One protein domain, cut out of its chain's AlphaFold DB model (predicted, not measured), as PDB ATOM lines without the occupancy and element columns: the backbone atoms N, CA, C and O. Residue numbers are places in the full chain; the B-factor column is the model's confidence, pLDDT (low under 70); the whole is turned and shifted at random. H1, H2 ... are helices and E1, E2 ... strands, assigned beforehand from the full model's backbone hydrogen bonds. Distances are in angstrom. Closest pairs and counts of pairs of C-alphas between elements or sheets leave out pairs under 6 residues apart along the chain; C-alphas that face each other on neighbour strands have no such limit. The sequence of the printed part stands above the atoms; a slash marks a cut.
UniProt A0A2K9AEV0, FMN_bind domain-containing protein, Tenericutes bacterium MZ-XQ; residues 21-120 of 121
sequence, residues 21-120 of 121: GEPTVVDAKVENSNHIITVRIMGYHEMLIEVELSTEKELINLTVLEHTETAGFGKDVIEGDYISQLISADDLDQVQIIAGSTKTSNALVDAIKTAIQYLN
ATOM      1  N   GLY A  21      16.968 -13.152   9.899       92.12
ATOM      2  CA  GLY A  21      18.053 -13.908  10.522       92.12
ATOM      3  C   GLY A  21      18.848 -13.133  11.575       92.12
ATOM      4  O   GLY A  21      19.706 -13.727  12.219       92.12
ATOM      5  N   GLU A  22      18.577 -11.840  11.776       94.56
ATOM      6  CA  GLU A  22      19.257 -11.043  12.803       94.56
ATOM      7  C   GLU A  22      18.747 -11.408  14.205       94.56
ATOM      8  O   GLU A  22      17.535 -11.590  14.370       94.56
ATOM      9  N   PRO A  23      19.612 -11.461  15.233       97.38
ATOM     10  CA  PRO A  23      19.184 -11.679  16.611       97.38
ATOM     11  C   PRO A  23      18.017 -10.763  16.997       97.38
ATOM     12  O   PRO A  23      18.070  -9.547  16.819       97.38
ATOM     13  N   THR A  24      16.916 -11.350  17.461       96.81
ATOM     14  CA  THR A  24      15.682 -10.615  17.767       96.81
ATOM     15  C   THR A  24      15.079 -11.144  19.058       96.81
ATOM     16  O   THR A  24      14.805 -12.337  19.168       96.81
ATOM     17  N   VAL A  25      14.829 -10.264  20.029       97.81
ATOM     18  CA  VAL A  25      14.038 -10.616  21.217       97.81
ATOM     19  C   VAL A  25      12.596 -10.872  20.788       97.81
ATOM     20  O   VAL A  25      11.964 -10.003  20.183       97.81
ATOM     21  N   VAL A  26      12.087 -12.068  21.074       97.06
ATOM     22  CA  VAL A  26      10.718 -12.484  20.722       97.06
ATOM     23  C   VAL A  26       9.796 -12.563  21.932       97.06
ATOM     24  O   VAL A  26       8.585 -12.434  21.768       97.06
ATOM     25  N   ASP A  27      10.359 -12.719  23.130       97.88
ATOM     26  CA  ASP A  27       9.632 -12.639  24.395       97.88
ATOM     27  C   ASP A  27      10.557 -12.166  25.524       97.88
ATOM     28  O   ASP A  27      11.772 -12.374  25.471       97.88
ATOM     29  N   ALA A  28       9.984 -11.531  26.543       97.38
ATOM     30  CA  ALA A  28      10.699 -11.116  27.744       97.38
ATOM     31  C   ALA A  28       9.755 -11.088  28.950       97.38
ATOM     32  O   ALA A  28       8.675 -10.493  28.905       97.38
ATOM     33  N   LYS A  29      10.188 -11.688  30.058       97.12
ATOM     34  CA  LYS A  29       9.437 -11.759  31.318       97.12
ATOM     35  C   LYS A  29      10.371 -11.620  32.519       97.12
ATOM     36  O   LYS A  29      11.585 -11.752  32.397       97.12
ATOM     37  N   VAL A  30       9.793 -11.352  33.688       96.88
ATOM     38  CA  VAL A  30      10.523 -11.303  34.961       96.88
ATOM     39  C   VAL A  30       9.956 -12.363  35.895       96.88
ATOM     40  O   VAL A  30       8.765 -12.337  36.206       96.88
ATOM     41  N   GLU A  31      10.804 -13.273  36.363       94.94
ATOM     42  CA  GLU A  31      10.443 -14.337  37.305       94.94
ATOM     43  C   GLU A  31      11.453 -14.356  38.453       94.94
ATOM     44  O   GLU A  31      12.654 -14.323  38.224       94.94
ATOM     45  N   ASN A  32      10.984 -14.379  39.705       92.94
ATOM     46  CA  ASN A  32      11.850 -14.377  40.897       92.94
ATOM     47  C   ASN A  32      12.929 -13.271  40.899       92.94
ATOM     48  O   ASN A  32      14.033 -13.490  41.382       92.94
ATOM     49  N   SER A  33      12.602 -12.089  40.360       94.12
ATOM     50  CA  SER A  33      13.523 -10.955  40.146       94.12
ATOM     51  C   SER A  33      14.577 -11.139  39.043       94.12
ATOM     52  O   SER A  33      15.290 -10.183  38.746       94.12
ATOM     53  N   ASN A  34      14.623 -12.292  38.378       96.88
ATOM     54  CA  ASN A  34      15.463 -12.529  37.209       96.88
ATOM     55  C   ASN A  34      14.727 -12.137  35.925       96.88
ATOM     56  O   ASN A  34      13.501 -12.226  35.839       96.88
ATOM     57  N   HIS A  35      15.484 -11.709  34.921       97.69
ATOM     58  CA  HIS A  35      14.975 -11.376  33.596       97.69
ATOM     59  C   HIS A  35      15.152 -12.595  32.699       97.69
ATOM     60  O   HIS A  35      16.275 -13.037  32.481       97.69
ATOM     61  N   ILE A  36      14.055 -13.126  32.177       98.19
ATOM     62  CA  ILE A  36      14.059 -14.260  31.257       98.19
ATOM     63  C   ILE A  36      13.703 -13.724  29.877       98.19
ATOM     64  O   ILE A  36      12.589 -13.240  29.657       98.19
ATOM     65  N   ILE A  37      14.662 -13.772  28.959       98.44
ATOM     66  CA  ILE A  37      14.561 -13.177  27.628       98.44
ATOM     67  C   ILE A  37      14.691 -14.288  26.596       98.44
ATOM     68  O   ILE A  37      15.720 -14.957  26.525       98.44
ATOM     69  N   THR A  38      13.666 -14.463  25.767       98.62
ATOM     70  CA  THR A  38      13.737 -15.387  24.634       98.62
ATOM     71  C   THR A  38      14.228 -14.637  23.405       98.62
ATOM     72  O   THR A  38      13.582 -13.702  22.920       98.62
ATOM     73  N   VAL A  39      15.371 -15.064  22.882       98.56
ATOM     74  CA  VAL A  39      16.009 -14.506  21.696       98.56
ATOM     75  C   VAL A  39      15.942 -15.520  20.565       98.56
ATOM     76  O   VAL A  39      16.369 -16.667  20.690       98.56
ATOM     77  N   ARG A  40      15.426 -15.068  19.428       98.19
ATOM     78  CA  ARG A  40      15.486 -15.787  18.165       98.19
ATOM     79  C   ARG A  40      16.769 -15.421  17.437       98.19
ATOM     80  O   ARG A  40      17.023 -14.241  17.188       98.19
ATOM     81  N   ILE A  41      17.557 -16.428  17.088       97.69
ATOM     82  CA  ILE A  41      18.878 -16.277  16.467       97.69
ATOM     83  C   ILE A  41      19.047 -17.240  15.292       97.69
ATOM     84  O   ILE A  41      18.363 -18.260  15.195       97.69
ATOM     85  N   MET A  42      19.989 -16.927  14.404       96.69
ATOM     86  CA  MET A  42      20.339 -17.767  13.261       96.69
ATOM     87  C   MET A  42      21.728 -18.390  13.446       96.69
ATOM     88  O   MET A  42      22.739 -17.697  13.353       96.69
ATOM     89  N   GLY A  43      21.775 -19.708  13.655       94.19
ATOM     90  CA  GLY A  43      22.988 -20.516  13.504       94.19
ATOM     91  C   GLY A  43      23.195 -20.916  12.041       94.19
ATOM     92  O   GLY A  43      23.243 -20.069  11.141       94.19
ATOM     93  N   TYR A  44      23.313 -22.219  11.774       94.19
ATOM     94  CA  TYR A  44      23.048 -22.725  10.419       94.19
ATOM     95  C   TYR A  44      21.549 -22.813  10.124       94.19
ATOM     96  O   TYR A  44      21.140 -22.602   8.982       94.19
ATOM     97  N   HIS A  45      20.760 -23.064  11.160       94.38
ATOM     98  CA  HIS A  45      19.313 -22.977  11.182       94.38
ATOM     99  C   HIS A  45      18.861 -22.028  12.292       94.38
ATOM    100  O   HIS A  45      19.640 -21.583  13.138       94.38
ATOM    101  N   GLU A  46      17.574 -21.717  12.262       95.50
ATOM    102  CA  GLU A  46      16.913 -20.952  13.304       95.50
ATOM    103  C   GLU A  46      16.970 -21.678  14.653       95.50
ATOM    104  O   GLU A  46      16.819 -22.904  14.724       95.50
ATOM    105  N   MET A  47      17.174 -20.897  15.714       97.25
ATOM    106  CA  MET A  47      17.107 -21.362  17.093       97.25
ATOM    107  C   MET A  47      16.368 -20.351  17.974       97.25
ATOM    108  O   MET A  47      16.466 -19.137  17.759       97.25
ATOM    109  N   LEU A  48      15.678 -20.864  18.992       98.06
ATOM    110  CA  LEU A  48      15.102 -20.078  20.081       98.06
ATOM    111  C   LEU A  48      15.882 -20.348  21.359       98.06
ATOM    112  O   LEU A  48      15.952 -21.491  21.818       98.06
ATOM    113  N   ILE A  49      16.468 -19.294  21.916       98.38
ATOM    114  CA  ILE A  49      17.303 -19.358  23.110       98.38
ATOM    115  C   ILE A  49      16.643 -18.558  24.216       98.38
ATOM    116  O   ILE A  49      16.321 -17.390  24.027       98.38
ATOM    117  N   GLU A  50      16.483 -19.167  25.377       98.50
ATOM    118  CA  GLU A  50      16.130 -18.475  26.602       98.50
ATOM    119  C   GLU A  50      17.410 -18.082  27.343       98.50
ATOM    120  O   GLU A  50      18.260 -18.924  27.643       98.50
ATOM    121  N   VAL A  51      17.549 -16.789  27.613       98.50
ATOM    122  CA  VAL A  51      18.647 -16.204  28.379       98.50
ATOM    123  C   VAL A  51      18.077 -15.717  29.703       98.50
ATOM    124  O   VAL A  51      17.210 -14.841  29.723       98.50
ATOM    125  N   GLU A  52      18.565 -16.272  30.806       98.12
ATOM    126  CA  GLU A  52      18.211 -15.822  32.149       98.12
ATOM    127  C   GLU A  52      19.320 -14.926  32.695       98.12
ATOM    128  O   GLU A  52      20.471 -15.347  32.828       98.12
ATOM    129  N   LEU A  53      18.960 -13.688  33.022       97.62
ATOM    130  CA  LEU A  53      19.859 -12.676  33.557       97.62
ATOM    131  C   LEU A  53      19.446 -12.275  34.976       97.62
ATOM    132  O   LEU A  53      18.257 -12.124  35.281       97.62
ATOM    133  N   SER A  54      20.434 -12.041  35.836       95.94
ATOM    134  CA  SER A  54      20.219 -11.494  37.176       95.94
ATOM    135  C   SER A  54      19.732 -10.039  37.124       95.94
ATOM    136  O   SER A  54      19.728  -9.389  36.074       95.94
ATOM    137  N   THR A  55      19.365  -9.472  38.276       93.44
ATOM    138  CA  THR A  55      19.100  -8.025  38.393       93.44
ATOM    139  C   THR A  55      20.309  -7.162  38.029       93.44
ATOM    140  O   THR A  55      20.141  -6.010  37.634       93.44
ATOM    141  N   GLU A  56      21.518  -7.712  38.156       92.50
ATOM    142  CA  GLU A  56      22.784  -7.060  37.802       92.50
ATOM    143  C   GLU A  56      23.193  -7.328  36.344       92.50
ATOM    144  O   GLU A  56      24.248  -6.879  35.909       92.50
ATOM    145  N   LYS A  57      22.317  -7.980  35.560       92.38
ATOM    146  CA  LYS A  57      22.509  -8.324  34.138       92.38
ATOM    147  C   LYS A  57      23.601  -9.369  33.896       92.38
ATOM    148  O   LYS A  57      24.104  -9.487  32.782       92.38
ATOM    149  N   GLU A  58      23.937 -10.144  34.920       93.31
ATOM    150  CA  GLU A  58      24.847 -11.282  34.807       93.31
ATOM    151  C   GLU A  58      24.104 -12.508  34.272       93.31
ATOM    152  O   GLU A  58      22.940 -12.729  34.620       93.31
ATOM    153  N   LEU A  59      24.773 -13.311  33.442       96.25
ATOM    154  CA  LEU A  59      24.212 -14.544  32.897       96.25
ATOM    155  C   LEU A  59      24.070 -15.604  33.994       96.25
ATOM    156  O   LEU A  59      25.061 -16.076  34.538       96.25
ATOM    157  N   ILE A  60      22.830 -15.995  34.293       96.56
ATOM    158  CA  ILE A  60      22.514 -17.062  35.253       96.56
ATOM    159  C   ILE A  60      22.378 -18.396  34.523       96.56
ATOM    160  O   ILE A  60      22.927 -19.408  34.960       96.56
ATOM    161  N   ASN A  61      21.619 -18.405  33.426       97.19
ATOM    162  CA  ASN A  61      21.316 -19.619  32.683       97.19
ATOM    163  C   ASN A  61      21.111 -19.328  31.192       97.19
ATOM    164  O   ASN A  61      20.716 -18.228  30.798       97.19
ATOM    165  N   LEU A  62      21.367 -20.343  30.372       97.62
ATOM    166  CA  LEU A  62      21.194 -20.304  28.927       97.62
ATOM    167  C   LEU A  62      20.565 -21.622  28.470       97.62
ATOM    168  O   LEU A  62      21.198 -22.674  28.547       97.62
ATOM    169  N   THR A  63      19.333 -21.562  27.973       97.38
ATOM    170  CA  THR A  63      18.575 -22.750  27.560       97.38
ATOM    171  C   THR A  63      18.226 -22.664  26.082       97.38
ATOM    172  O   THR A  63      17.634 -21.691  25.628       97.38
ATOM    173  N   VAL A  64      18.545 -23.704  25.310       97.12
ATOM    174  CA  VAL A  64      18.073 -23.825  23.922       97.12
ATOM    175  C   VAL A  64      16.678 -24.440  23.940       97.12
ATOM    176  O   VAL A  64      16.525 -25.612  24.275       97.12
ATOM    177  N   LEU A  65      15.660 -23.651  23.605       97.56
ATOM    178  CA  LEU A  65      14.266 -24.101  23.576       97.56
ATOM    179  C   LEU A  65      13.966 -24.897  22.304       97.56
ATOM    180  O   LEU A  65      13.340 -25.953  22.355       97.56
ATOM    181  N   GLU A  66      14.435 -24.393  21.160       96.69
ATOM    182  CA  GLU A  66      14.210 -24.996  19.847       96.69
ATOM    183  C   GLU A  66      15.455 -24.844  18.970       96.69
ATOM    184  O   GLU A  66      16.055 -23.769  18.916       96.69
ATOM    185  N   HIS A  67      15.840 -25.907  18.259       95.62
ATOM    186  CA  HIS A  67      16.878 -25.865  17.228       95.62
ATOM    187  C   HIS A  67      16.726 -27.025  16.234       95.62
ATOM    188  O   HIS A  67      16.178 -28.080  16.552       95.62
ATOM    189  N   THR A  68      17.264 -26.848  15.026       94.62
ATOM    190  CA  THR A  68      17.355 -27.906  13.997       94.62
ATOM    191  C   THR A  68      18.774 -28.055  13.436       94.62
ATOM    192  O   THR A  68      18.976 -28.496  12.308       94.62
ATOM    193  N   GLU A  69      19.778 -27.697  14.241       95.88
ATOM    194  CA  GLU A  69      21.186 -27.798  13.858       95.88
ATOM    195  C   GLU A  69      21.628 -29.230  13.520       95.88
ATOM    196  O   GLU A  69      21.119 -30.225  14.039       95.88
ATOM    197  N   THR A  70      22.628 -29.325  12.645       95.31
ATOM    198  CA  THR A  70      23.139 -30.598  12.132       95.31
ATOM    199  C   THR A  70      23.931 -31.360  13.203       95.31
ATOM    200  O   THR A  70      24.836 -30.802  13.827       95.31
ATOM    201  N   ALA A  71      23.626 -32.653  13.376       94.06
ATOM    202  CA  ALA A  71      24.403 -33.588  14.201       94.06
ATOM    203  C   ALA A  71      25.867 -33.676  13.736       94.06
ATOM    204  O   ALA A  71      26.126 -33.672  12.529       94.06
ATOM    205  N   GLY A  72      26.814 -33.760  14.673       91.25
ATOM    206  CA  GLY A  72      28.251 -33.704  14.374       91.25
ATOM    207  C   GLY A  72      28.806 -32.286  14.189       91.25
ATOM    208  O   GLY A  72      29.995 -32.133  13.922       91.25
ATOM    209  N   PHE A  73      27.953 -31.256  14.280       92.62
ATOM    210  CA  PHE A  73      28.316 -29.848  14.095       92.62
ATOM    211  C   PHE A  73      27.659 -28.969  15.168       92.62
ATOM    212  O   PHE A  73      28.045 -29.026  16.334       92.62
ATOM    213  N   GLY A  74      26.697 -28.119  14.794       91.25
ATOM    214  CA  GLY A  74      26.056 -27.171  15.705       91.25
ATOM    215  C   GLY A  74      25.241 -27.854  16.799       91.25
ATOM    216  O   GLY A  74      25.188 -27.363  17.921       91.25
ATOM    217  N   LYS A  75      24.666 -29.026  16.514       94.81
ATOM    218  CA  LYS A  75      23.948 -29.801  17.528       94.81
ATOM    219  C   LYS A  75      24.868 -30.238  18.671       94.81
ATOM    220  O   LYS A  75      24.495 -30.100  19.826       94.81
ATOM    221  N   ASP A  76      26.082 -30.682  18.358       94.62
ATOM    222  CA  ASP A  76      27.054 -31.132  19.360       94.62
ATOM    223  C   ASP A  76      27.576 -29.959  20.210       94.62
ATOM    224  O   ASP A  76      27.937 -30.145  21.366       94.62
ATOM    225  N   VAL A  77      27.572 -28.735  19.663       94.31
ATOM    226  CA  VAL A  77      27.831 -27.506  20.435       94.31
ATOM    227  C   VAL A  77      26.726 -27.259  21.460       94.31
ATOM    228  O   VAL A  77      27.019 -26.915  22.601       94.31
ATOM    229  N   ILE A  78      25.468 -27.436  21.058       94.81
ATOM    230  CA  ILE A  78      24.290 -27.195  21.903       94.81
ATOM    231  C   ILE A  78      24.159 -28.254  23.001       94.81
ATOM    232  O   ILE A  78      23.874 -27.921  24.143       94.81
ATOM    233  N   GLU A  79      24.357 -29.526  22.659       93.44
ATOM    234  CA  GLU A  79      24.186 -30.653  23.587       93.44
ATOM    235  C   GLU A  79      25.457 -30.974  24.395       93.44
ATOM    236  O   GLU A  79      25.432 -31.847  25.263       93.44
ATOM    237  N   GLY A  80      26.573 -30.303  24.099       91.94
ATOM    238  CA  GLY A  80      27.849 -30.467  24.788       91.94
ATOM    239  C   GLY A  80      28.093 -29.438  25.895       91.94
ATOM    240  O   GLY A  80      27.207 -28.706  26.327       91.94
ATOM    241  N   ASP A  81      29.353 -29.334  26.321       92.94
ATOM    242  CA  ASP A  81      29.753 -28.485  27.455       92.94
ATOM    243  C   ASP A  81      29.846 -26.986  27.114       92.94
ATOM    244  O   ASP A  81      30.150 -26.164  27.980       92.94
ATOM    245  N   TYR A  82      29.629 -26.599  25.853       94.38
ATOM    246  CA  TYR A  82      29.855 -25.224  25.403       94.38
ATOM    247  C   TYR A  82      28.910 -24.219  26.071       94.38
ATOM    248  O   TYR A  82      29.335 -23.131  26.455       94.38
ATOM    249  N   ILE A  83      27.645 -24.595  26.279       94.44
ATOM    250  CA  ILE A  83      26.678 -23.760  27.004       94.44
ATOM    251  C   ILE A  83      27.156 -23.501  28.434       94.44
ATOM    252  O   ILE A  83      27.130 -22.365  28.902       94.44
ATOM    253  N   SER A  84      27.661 -24.530  29.117       94.25
ATOM    254  CA  SER A  84      28.219 -24.371  30.460       94.25
ATOM    255  C   SER A  84      29.452 -23.464  30.464       94.25
ATOM    256  O   SER A  84      29.597 -22.656  31.377       94.25
ATOM    257  N   GLN A  85      30.301 -23.541  29.434       94.31
ATOM    258  CA  GLN A  85      31.447 -22.638  29.283       94.31
ATOM    259  C   GLN A  85      31.008 -21.180  29.129       94.31
ATOM    260  O   GLN A  85      31.581 -20.319  29.793       94.31
ATOM    261  N   LEU A  86      29.977 -20.912  28.317       94.75
ATOM    262  CA  LEU A  86      29.400 -19.573  28.151       94.75
ATOM    263  C   LEU A  86      28.865 -19.011  29.472       94.75
ATOM    264  O   LEU A  86      29.128 -17.857  29.786       94.75
ATOM    265  N   ILE A  87      28.152 -19.828  30.252       95.38
ATOM    266  CA  ILE A  87      27.623 -19.425  31.565       95.38
ATOM    267  C   ILE A  87      28.761 -19.092  32.540       95.38
ATOM    268  O   ILE A  87      28.650 -18.159  33.324       95.38
ATOM    269  N   SER A  88      29.871 -19.833  32.485       93.81
ATOM    270  CA  SER A  88      31.029 -19.617  33.362       93.81
ATOM    271  C   SER A  88      32.016 -18.545  32.884       93.81
ATOM    272  O   SER A  88      33.048 -18.351  33.523       93.81
ATOM    273  N   ALA A  89      31.770 -17.914  31.735       92.69
ATOM    274  CA  ALA A  89      32.729 -17.008  31.124       92.69
ATOM    275  C   ALA A  89      32.699 -15.623  31.781       92.69
ATOM    276  O   ALA A  89      31.659 -14.972  31.819       92.69
ATOM    277  N   ASP A  90      33.869 -15.136  32.204       88.69
ATOM    278  CA  ASP A  90      34.028 -13.757  32.689       88.69
ATOM    279  C   ASP A  90      33.941 -12.727  31.546       88.69
ATOM    280  O   ASP A  90      33.502 -11.595  31.739       88.69
ATOM    281  N   ASP A  91      34.383 -13.116  30.345       89.81
ATOM    282  CA  ASP A  91      34.368 -12.286  29.141       89.81
ATOM    283  C   ASP A  91      33.900 -13.112  27.936       89.81
ATOM    284  O   ASP A  91      34.594 -14.017  27.461       89.81
ATOM    285  N   LEU A  92      32.717 -12.769  27.420       88.94
ATOM    286  CA  LEU A  92      32.107 -13.426  26.264       88.94
ATOM    287  C   LEU A  92      32.921 -13.247  24.974       88.94
ATOM    288  O   LEU A  92      32.786 -14.066  24.065       88.94
ATOM    289  N   ASP A  93      33.773 -12.222  24.881       87.94
ATOM    290  CA  ASP A  93      34.644 -12.012  23.719       87.94
ATOM    291  C   ASP A  93      35.872 -12.940  23.724       87.94
ATOM    292  O   ASP A  93      36.532 -13.093  22.693       87.94
ATOM    293  N   GLN A  94      36.172 -13.588  24.856       87.25
ATOM    294  CA  GLN A  94      37.273 -14.554  24.994       87.25
ATOM    295  C   GLN A  94      36.813 -16.013  24.922       87.25
ATOM    296  O   GLN A  94      37.647 -16.924  24.965       87.25
ATOM    297  N   VAL A  95      35.507 -16.265  24.811       90.19
ATOM    298  CA  VAL A  95      34.986 -17.631  24.722       90.19
ATOM    299  C   VAL A  95      35.431 -18.283  23.412       90.19
ATOM    300  O   VAL A  95      35.417 -17.684  22.335       90.19
ATOM    301  N   GLN A  96      35.849 -19.545  23.503       90.00
ATOM    302  CA  GLN A  96      36.359 -20.293  22.363       90.00
ATOM    303  C   GLN A  96      35.261 -20.572  21.331       90.00
ATOM    304  O   GLN A  96      34.327 -21.317  21.586       90.00
ATOM    305  N   ILE A  97      35.453 -20.133  20.093       92.06
ATOM    306  CA  ILE A  97      34.596 -20.556  18.982       92.06
ATOM    307  C   ILE A  97      34.954 -21.982  18.537       92.06
ATOM    308  O   ILE A  97      36.110 -22.279  18.219       92.06
ATOM    309  N   ILE A  98      33.957 -22.869  18.457       89.12
ATOM    310  CA  ILE A  98      34.165 -24.270  18.066       89.12
ATOM    311  C   ILE A  98      34.333 -24.374  16.545       89.12
ATOM    312  O   ILE A  98      33.464 -23.987  15.756       89.12
ATOM    313  N   ALA A  99      35.478 -24.912  16.117       88.25
ATOM    314  CA  ALA A  99      35.791 -25.118  14.709       88.25
ATOM    315  C   ALA A  99      34.792 -26.090  14.057       88.25
ATOM    316  O   ALA A  99      34.459 -27.123  14.626       88.25
ATOM    317  N   GLY A 100      34.310 -25.757  12.855       86.69
ATOM    318  CA  GLY A 100      33.261 -26.523  12.166       86.69
ATOM    319  C   GLY A 100      31.830 -26.168  12.595       86.69
ATOM    320  O   GLY A 100      30.900 -26.449  11.845       86.69
ATOM    321  N   SER A 101      31.668 -25.453  13.712       93.38
ATOM    322  CA  SER A 101      30.376 -25.011  14.260       93.38
ATOM    323  C   SER A 101      30.374 -23.516  14.602       93.38
ATOM    324  O   SER A 101      29.687 -23.061  15.518       93.38
ATOM    325  N   THR A 102      31.158 -22.730  13.857       94.12
ATOM    326  CA  THR A 102      31.387 -21.302  14.122       94.12
ATOM    327  C   THR A 102      30.099 -20.486  14.126       94.12
ATOM    328  O   THR A 102      29.910 -19.668  15.018       94.12
ATOM    329  N   LYS A 103      29.193 -20.722  13.165       94.56
ATOM    330  CA  LYS A 103      27.920 -19.989  13.103       94.56
ATOM    331  C   LYS A 103      27.066 -20.223  14.343       94.56
ATOM    332  O   LYS A 103      26.608 -19.262  14.938       94.56
ATOM    333  N   THR A 104      26.897 -21.479  14.748       96.00
ATOM    334  CA  THR A 104      26.138 -21.848  15.949       96.00
ATOM    335  C   THR A 104      26.771 -21.256  17.205       96.00
ATOM    336  O   THR A 104      26.073 -20.675  18.028       96.00
ATOM    337  N   SER A 105      28.101 -21.346  17.317       95.88
ATOM    338  CA  SER A 105      28.850 -20.830  18.471       95.88
ATOM    339  C   SER A 105      28.688 -19.314  18.614       95.88
ATOM    340  O   SER A 105      28.400 -18.833  19.706       95.88
ATOM    341  N   ASN A 106      28.818 -18.572  17.507       95.75
ATOM    342  CA  ASN A 106      28.616 -17.124  17.489       95.75
ATOM    343  C   ASN A 106      27.161 -16.759  17.791       95.75
ATOM    344  O   ASN A 106      26.921 -15.875  18.599       95.75
ATOM    345  N   ALA A 107      26.196 -17.475  17.209       97.06
ATOM    346  CA  ALA A 107      24.781 -17.184  17.408       97.06
ATOM    347  C   ALA A 107      24.366 -17.308  18.888       97.06
ATOM    348  O   ALA A 107      23.596 -16.485  19.378       97.06
ATOM    349  N   LEU A 108      24.909 -18.289  19.623       97.56
ATOM    350  CA  LEU A 108      24.687 -18.416  21.071       97.56
ATOM    351  C   LEU A 108      25.258 -17.221  21.853       97.56
ATOM    352  O   LEU A 108      24.592 -16.704  22.749       97.56
ATOM    353  N   VAL A 109      26.453 -16.740  21.491       96.75
ATOM    354  CA  VAL A 109      27.035 -15.516  22.075       96.75
ATOM    355  C   VAL A 109      26.177 -14.290  21.739       96.75
ATOM    356  O   VAL A 109      25.906 -13.462  22.611       96.75
ATOM    357  N   ASP A 110      25.699 -14.194  20.499       97.06
ATOM    358  CA  ASP A 110      24.850 -13.097  20.033       97.06
ATOM    359  C   ASP A 110      23.500 -13.068  20.758       97.06
ATOM    360  O   ASP A 110      22.995 -11.981  21.044       97.06
ATOM    361  N   ALA A 111      22.932 -14.224  21.127       98.06
ATOM    362  CA  ALA A 111      21.730 -14.277  21.962       98.06
ATOM    363  C   ALA A 111      21.963 -13.623  23.328       98.06
ATOM    364  O   ALA A 111      21.174 -12.769  23.735       98.06
ATOM    365  N   ILE A 112      23.064 -13.966  24.006       97.69
ATOM    366  CA  ILE A 112      23.400 -13.393  25.317       97.69
ATOM    367  C   ILE A 112      23.597 -11.877  25.195       97.69
ATOM    368  O   ILE A 112      23.001 -11.107  25.950       97.69
ATOM    369  N   LYS A 113      24.379 -11.431  24.206       96.56
ATOM    370  CA  LYS A 113      24.628 -10.000  23.967       96.56
ATOM    371  C   LYS A 113      23.341  -9.235  23.668       96.56
ATOM    372  O   LYS A 113      23.133  -8.153  24.213       96.56
ATOM    373  N   THR A 114      22.465  -9.812  22.851       97.88
ATOM    374  CA  THR A 114      21.162  -9.229  22.500       97.88
ATOM    375  C   THR A 114      20.256  -9.110  23.723       97.88
ATOM    376  O   THR A 114      19.624  -8.073  23.916       97.88
ATOM    377  N   ALA A 115      20.225 -10.132  24.581       97.81
ATOM    378  CA  ALA A 115      19.467 -10.106  25.830       97.81
ATOM    379  C   ALA A 115      19.986  -9.027  26.797       97.81
ATOM    380  O   ALA A 115      19.197  -8.257  27.343       97.81
ATOM    381  N   ILE A 116      21.308  -8.909  26.956       96.31
ATOM    382  CA  ILE A 116      21.924  -7.852  27.775       96.31
ATOM    383  C   ILE A 116      21.596  -6.467  27.205       96.31
ATOM    384  O   ILE A 116      21.228  -5.562  27.956       96.31
ATOM    385  N   GLN A 117      21.708  -6.294  25.884       96.12
ATOM    386  CA  GLN A 117      21.393  -5.035  25.213       96.12
ATOM    387  C   GLN A 117      19.928  -4.636  25.405       96.12
ATOM    388  O   GLN A 117      19.659  -3.481  25.712       96.12
ATOM    389  N   TYR A 118      18.998  -5.587  25.309       96.12
ATOM    390  CA  TYR A 118      17.574  -5.333  25.524       96.12
ATOM    391  C   TYR A 118      17.265  -4.733  26.906       96.12
ATOM    392  O   TYR A 118      16.341  -3.940  27.034       96.12
ATOM    393  N   LEU A 119      18.050  -5.063  27.940       93.94
ATOM    394  CA  LEU A 119      17.908  -4.475  29.282       93.94
ATOM    395  C   LEU A 119      18.609  -3.115  29.451       93.94
ATOM    396  O   LEU A 119      18.568  -2.528  30.540       93.94
ATOM    397  N   ASN A 120      19.336  -2.653  28.436       89.62
ATOM    398  CA  ASN A 120      20.021  -1.360  28.416       89.62
ATOM    399  C   ASN A 120      19.279  -0.296  27.591       89.62
ATOM    400  O   ASN A 120      19.590   0.885  27.760       89.62
TER     401      ASN A 120
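Overview. This is residues 21 to 120 of the 121 residues of the protein "FMN_bind domain-containing protein" of Tenericutes bacterium MZ-XQ (UniProt A0A2K9AEV0). A twisted four-stranded sheet curls round one long helix, H3, and the short helix H2 is on the same face, near E4. The short helix H1 only grazes the sheet and meets one end of H3. The 100 printed residues include E1, E2, E3, E4, H1, H2 and H3 in chain order; the sheet, E1 - E2 - E3 - E4, is antiparallel and the class mixed. The whole is compact, with a radius of gyration of the C-alphas of 12.6 A, and spans 37 by 26 by 20 A.

Arrangement. E1, residues 24 to 31, E2, 34 to 42, E3, 46 to 53, and E4, 59 to 67, form a meander, each strand the antiparallel neighbour of the one before. Within hydrogen-bond range are N 29 and O 36, 2.9 A, in hairpin E1 and E2; N 39 and O 49, 2.8 A, in E2 and E3; and N 50 and O 63, 2.8 A, in E3 and E4. The edge strands E1 and E4 are apart. The closest C-alphas of E2 and H3, residues 102 to 118, are those of Val 39 and Ala 111, 5.7 A. H1, residues 74 to 79, touches H3 at residues 103 to 105 alone; the closest C-alphas, Gly 74 and Thr 104, are 5.3 A apart, at a steep tilt of 64 degrees. H2, residues 82 to 87, is close to H3 but not clearly touching, at a shallow tilt of 20 degrees; the closest C-alphas, Leu 86 and Val 109, are 7.7 A apart. In H1, H2 and H3 every O i to N i+4 pair is within hydrogen-bond range.

Along the chain. E1 begins at C-alpha 24, (15.682, -10.615, 17.767), and is 20.6 A long; E2 is 25.0 A, E3 22.1 A and E4 20.7 A. H1 and H2 are 8.8 A each; H3, 24.0 A, ends at C-alpha 118, (17.574, -5.333, 25.524).

Size, cuts and confidence. The C-alphas farthest apart, Asn 32 and Gly 100, are 37.8 A apart. The printed part has no cut; the link from H2 to H3 is long, and no printed residue is under 70 in pLDDT.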